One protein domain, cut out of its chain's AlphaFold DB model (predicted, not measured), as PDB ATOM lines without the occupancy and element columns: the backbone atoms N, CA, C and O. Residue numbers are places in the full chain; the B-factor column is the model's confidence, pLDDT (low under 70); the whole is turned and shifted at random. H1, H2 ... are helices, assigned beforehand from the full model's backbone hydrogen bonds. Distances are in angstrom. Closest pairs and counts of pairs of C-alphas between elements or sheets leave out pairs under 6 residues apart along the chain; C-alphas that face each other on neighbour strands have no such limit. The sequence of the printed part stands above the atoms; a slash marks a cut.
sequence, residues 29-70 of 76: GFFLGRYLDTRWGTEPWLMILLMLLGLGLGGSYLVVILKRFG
ATOM      1  N   GLY A  29      86.404   5.143  27.179       79.06
ATOM      2  CA  GLY A  29      85.515   5.699  28.201       79.06
ATOM      3  C   GLY A  29      85.503   7.230  28.215       79.06
ATOM      4  O   GLY A  29      84.436   7.830  28.328       79.06
ATOM      5  N   PHE A  30      86.662   7.867  28.022       81.56
ATOM      6  CA  PHE A  30      86.772   9.323  27.918       81.56
ATOM      7  C   PHE A  30      86.007   9.870  26.707       81.56
ATOM      8  O   PHE A  30      85.174  10.763  26.854       81.56
ATOM      9  N   PHE A  31      86.257   9.324  25.513       85.38
ATOM     10  CA  PHE A  31      85.594   9.782  24.291       85.38
ATOM     11  C   PHE A  31      84.094   9.494  24.310       85.38
ATOM     12  O   PHE A  31      83.309  10.351  23.912       85.38
ATOM     13  N   LEU A  32      83.691   8.319  24.800       81.44
ATOM     14  CA  LEU A  32      82.285   7.944  24.900       81.44
ATOM     15  C   LEU A  32      81.549   8.824  25.918       81.44
ATOM     16  O   LEU A  32      80.482   9.345  25.610       81.44
ATOM     17  N   GLY A  33      82.140   9.051  27.094       74.62
ATOM     18  CA  GLY A  33      81.579   9.929  28.121       74.62
ATOM     19  C   GLY A  33      81.444  11.369  27.636       74.62
ATOM     20  O   GLY A  33      80.379  11.959  27.783       74.62
ATOM     21  N   ARG A  34      82.476  11.896  26.962       76.88
ATOM     22  CA  ARG A  34      82.435  13.236  26.363       76.88
ATOM     23  C   ARG A  34      81.383  13.339  25.257       76.88
ATOM     24  O   ARG A  34      80.646  14.314  25.219       76.88
ATOM     25  N   TYR A  35      81.272  12.334  24.387       79.38
ATOM     26  CA  TYR A  35      80.262  12.317  23.325       79.38
ATOM     27  C   TYR A  35      78.831  12.301  23.883       79.38
ATOM     28  O   TYR A  35      77.975  13.034  23.386       79.38
ATOM     29  N   LEU A  36      78.569  11.506  24.927       76.06
ATOM     30  CA  LEU A  36      77.265  11.481  25.598       76.06
ATOM     31  C   LEU A  36      76.971  12.806  26.324       76.06
ATOM     32  O   LEU A  36      75.856  13.310  26.197       76.06
ATOM     33  N   ASP A  37      77.954  13.395  27.017       73.44
ATOM     34  CA  ASP A  37      77.786  14.687  27.704       73.44
ATOM     35  C   ASP A  37      77.451  15.820  26.728       73.44
ATOM     36  O   ASP A  37      76.525  16.595  26.975       73.44
ATOM     37  N   THR A  38      78.123  15.878  25.574       74.38
ATOM     38  CA  THR A  38      77.841  16.889  24.545       74.38
ATOM     39  C   THR A  38      76.497  16.641  23.845       74.38
ATOM     40  O   THR A  38      75.838  17.589  23.422       74.38
ATOM     41  N   ARG A  39      76.042  15.381  23.732       75.50
ATOM     42  CA  ARG A  39      74.738  15.035  23.133       75.50
ATOM     43  C   ARG A  39      73.563  15.390  24.046       75.50
ATOM     44  O   ARG A  39      72.517  15.793  23.541       75.50
ATOM     45  N   TRP A  40      73.719  15.213  25.358       74.69
ATOM     46  CA  TRP A  40      72.666  15.477  26.343       74.69
ATOM     47  C   TRP A  40      72.768  16.845  27.023       74.69
ATOM     48  O   TRP A  40      71.845  17.226  27.737       74.69
ATOM     49  N   GLY A  41      73.843  17.603  26.787       66.12
ATOM     50  CA  GLY A  41      74.056  18.907  27.418       66.12
ATOM     51  C   GLY A  41      74.293  18.813  28.928       66.12
ATOM     52  O   GLY A  41      74.166  19.812  29.629       66.12
ATOM     53  N   THR A  42      74.625  17.621  29.438       64.75
ATOM     54  CA  THR A  42      74.886  17.346  30.860       64.75
ATOM     55  C   THR A  42      76.326  17.639  31.267       64.75
ATOM     56  O   THR A  42      76.730  17.268  32.368       64.75
ATOM     57  N   GLU A  43      77.097  18.298  30.398       63.25
ATOM     58  CA  GLU A  43      78.515  18.574  30.616       63.25
ATOM     59  C   GLU A  43      78.691  19.308  31.970       63.25
ATOM     60  O   GLU A  43      78.120  20.391  32.143       63.25
ATOM     61  N   PRO A  44      79.401  18.724  32.968       67.50
ATOM     62  CA  PRO A  44      80.341  17.595  32.894       67.50
ATOM     63  C   PRO A  44      79.967  16.370  33.771       67.50
ATOM     64  O   PRO A  44      80.847  15.680  34.289       67.50
ATOM     65  N   TRP A  45      78.685  16.112  34.037       75.56
ATOM     66  CA  TRP A  45      78.259  15.099  35.017       75.56
ATOM     67  C   TRP A  45      78.545  13.661  34.583       75.56
ATOM     68  O   TRP A  45      78.961  12.839  35.406       75.56
ATOM     69  N   LEU A  46      78.338  13.334  33.308       70.75
ATOM     70  CA  LEU A  46      78.465  11.959  32.829       70.75
ATOM     71  C   LEU A  46      79.939  11.567  32.675       70.75
ATOM     72  O   LEU A  46      80.321  10.446  33.009       70.75
ATOM     73  N   MET A  47      80.787  12.520  32.284       70.81
ATOM     74  CA  MET A  47      82.240  12.392  32.287       70.81
ATOM     75  C   MET A  47      82.795  12.129  33.694       70.81
ATOM     76  O   MET A  47      83.619  11.228  33.860       70.81
ATOM     77  N   ILE A  48      82.318  12.851  34.716       77.75
ATOM     78  CA  ILE A  48      82.713  12.619  36.117       77.75
ATOM     79  C   ILE A  48      82.284  11.220  36.573       77.75
ATOM     80  O   ILE A  48      83.075  10.500  37.183       77.75
ATOM     81  N   LEU A  49      81.059  10.804  36.241       83.00
ATOM     82  CA  LEU A  49      80.528   9.500  36.635       83.00
ATOM     83  C   LEU A  49      81.297   8.343  35.973       83.00
ATOM     84  O   LEU A  49      81.659   7.380  36.650       83.00
ATOM     85  N   LEU A  50      81.636   8.462  34.684       76.88
ATOM     86  CA  LEU A  50      82.486   7.490  33.989       76.88
ATOM     87  C   LEU A  50      83.932   7.485  34.494       76.88
ATOM     88  O   LEU A  50      84.515   6.408  34.611       76.88
ATOM     89  N   MET A  51      84.515   8.641  34.831       77.12
ATOM     90  CA  MET A  51      85.848   8.692  35.445       77.12
ATOM     91  C   MET A  51      85.867   8.004  36.810       77.12
ATOM     92  O   MET A  51      86.772   7.214  37.075       77.12
ATOM     93  N   LEU A  52      84.871   8.265  37.662       85.19
ATOM     94  CA  LEU A  52      84.756   7.627  38.975       85.19
ATOM     95  C   LEU A  52      84.561   6.113  38.851       85.19
ATOM     96  O   LEU A  52      85.211   5.353  39.570       85.19
ATOM     97  N   LEU A  53      83.732   5.661  37.904       85.94
ATOM     98  CA  LEU A  53      83.570   4.235  37.617       85.94
ATOM     99  C   LEU A  53      84.858   3.605  37.082       85.94
ATOM    100  O   LEU A  53      85.236   2.529  37.539       85.94
ATOM    101  N   GLY A  54      85.561   4.270  36.162       80.94
ATOM    102  CA  GLY A  54      86.838   3.799  35.625       80.94
ATOM    103  C   GLY A  54      87.920   3.686  36.699       80.94
ATOM    104  O   GLY A  54      88.617   2.673  36.770       80.94
ATOM    105  N   LEU A  55      88.014   4.679  37.586       84.44
ATOM    106  CA  LEU A  55      88.931   4.672  38.725       84.44
ATOM    107  C   LEU A  55      88.590   3.541  39.710       84.44
ATOM    108  O   LEU A  55      89.477   2.799  40.130       84.44
ATOM    109  N   GLY A  56      87.305   3.375  40.038       88.94
ATOM    110  CA  GLY A  56      86.826   2.324  40.933       88.94
ATOM    111  C   GLY A  56      87.067   0.920  40.377       88.94
ATOM    112  O   GLY A  56      87.582   0.055  41.088       88.94
ATOM    113  N   LEU A  57      86.760   0.695  39.098       87.00
ATOM    114  CA  LEU A  57      87.007  -0.574  38.408       87.00
ATOM    115  C   LEU A  57      88.502  -0.870  38.285       87.00
ATOM    116  O   LEU A  57      88.924  -1.981  38.599       87.00
ATOM    117  N   GLY A  58      89.310   0.116  37.887       82.31
ATOM    118  CA  GLY A  58      90.761  -0.028  37.769       82.31
ATOM    119  C   GLY A  58      91.423  -0.345  39.108       82.31
ATOM    120  O   GLY A  58      92.200  -1.294  39.200       82.31
ATOM    121  N   GLY A  59      91.060   0.387  40.166       86.56
ATOM    122  CA  GLY A  59      91.536   0.127  41.524       86.56
ATOM    123  C   GLY A  59      91.114  -1.251  42.035       86.56
ATOM    124  O   GLY A  59      91.944  -2.004  42.541       86.56
ATOM    125  N   SER A  60      89.850  -1.628  41.829       85.25
ATOM    126  CA  SER A  60      89.337  -2.947  42.223       85.25
ATOM    127  C   SER A  60      90.042  -4.080  41.476       85.25
ATOM    128  O   SER A  60      90.395  -5.089  42.080       85.25
ATOM    129  N   TYR A  61      90.308  -3.908  40.181       84.88
ATOM    130  CA  TYR A  61      91.046  -4.876  39.373       84.88
ATOM    131  C   TYR A  61      92.483  -5.057  39.876       84.88
ATOM    132  O   TYR A  61      92.953  -6.186  40.011       84.88
ATOM    133  N   LEU A  62      93.148  -3.957  40.242       83.62
ATOM    134  CA  LEU A  62      94.474  -3.976  40.856       83.62
ATOM    135  C   LEU A  62      94.469  -4.750  42.180       83.62
ATOM    136  O   LEU A  62      95.311  -5.621  42.377       83.62
ATOM    137  N   VAL A  63      93.482  -4.501  43.047       86.44
ATOM    138  CA  VAL A  63      93.308  -5.224  44.319       86.44
ATOM    139  C   VAL A  63      93.034  -6.711  44.089       86.44
ATOM    140  O   VAL A  63      93.589  -7.549  44.797       86.44
ATOM    141  N   VAL A  64      92.211  -7.065  43.099       86.81
ATOM    142  CA  VAL A  64      91.924  -8.464  42.746       86.81
ATOM    143  C   VAL A  64      93.181  -9.168  42.242       86.81
ATOM    144  O   VAL A  64      93.450 -10.289  42.670       86.81
ATOM    145  N   ILE A  65      93.977  -8.524  41.386       84.56
ATOM    146  CA  ILE A  65      95.258  -9.073  40.925       84.56
ATOM    147  C   ILE A  65      96.200  -9.274  42.106       84.56
ATOM    148  O   ILE A  65      96.757 -10.360  42.243       84.56
ATOM    149  N   LEU A  66      96.339  -8.267  42.970       84.19
ATOM    150  CA  LEU A  66      97.215  -8.339  44.135       84.19
ATOM    151  C   LEU A  66      96.785  -9.453  45.093       84.19
ATOM    152  O   LEU A  66      97.627 -10.218  45.546       84.19
ATOM    153  N   LYS A  67      95.478  -9.599  45.352       80.56
ATOM    154  CA  LYS A  67      94.941 -10.708  46.149       80.56
ATOM    155  C   LYS A  67      95.187 -12.057  45.492       80.56
ATOM    156  O   LYS A  67      95.505 -13.007  46.188       80.56
ATOM    157  N   ARG A  68      95.034 -12.168  44.173       75.00
ATOM    158  CA  ARG A  68      95.219 -13.437  43.455       75.00
ATOM    159  C   ARG A  68      96.691 -13.852  43.392       75.00
ATOM    160  O   ARG A  68      96.979 -15.043  43.464       75.00
ATOM    161  N   PHE A  69      97.596 -12.878  43.295       71.88
ATOM    162  CA  PHE A  69      99.039 -13.090  43.394       71.88
ATOM    163  C   PHE A  69      99.469 -13.413  44.829       71.88
ATOM    164  O   PHE A  69     100.140 -14.414  45.033       71.88
ATOM    165  N   GLY A  70      99.029 -12.633  45.822       65.62
ATOM    166  CA  GLY A  70      99.365 -12.858  47.233       65.62
ATOM    167  C   GLY A  70      98.757 -14.136  47.819       65.62
ATOM    168  O   GLY A  70      99.378 -14.784  48.645       65.62
TER     169      GLY A  70
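AT A GLANCE: This is residues 29 to 70 of the 76 residues of the protein "ATPase" of Peptococcaceae bacterium BRH_c23 (UniProt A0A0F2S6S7). A helical hairpin with unequal arms: the short helix H1 folds back beside the first part of the long helix H2, whose residues 55 to 70 stick out free beyond H1, and the outline is a rod. The printed part has 42 residues with two named helices, H1 then H2, and no named strand; the class is all helix. It is only just extended, close to loose, with a radius of gyration of the C-alphas of 13.9 A, and spans 45 by 14 by 8 A.

IN THESE COORDINATES: H1 holds residues 29 to 40, 16.3 A long, and begins at C-alpha 29 at (85.515, 5.699, 28.201). H2 holds residues 45 to 70, 37.1 A long, from C-alpha 45 at (78.259, 15.099, 35.017) to C-alpha 70 at (99.365, -12.858, 47.233).

HOW THE PARTS SIT: H1 and H2 form a helical hairpin and run opposite ways at a shallow tilt of 23 degrees. H2 touches H1 with residues 45 to 54 alone; the closest C-alphas, of Gly 33 and Met 47, are 4.9 A apart. In H1 and H2 every O i to N i+4 pair is within hydrogen-bond range.

THE WHOLE: The C-alphas farthest apart, of Gly 41 and Gly 70, are 45.2 A apart. The printed part has no cut, and the link of four residues from H1 to H2 is tight. The mean pLDDT of the printed part is 78.5; residues 41 to 44 and residue 70 are under 70.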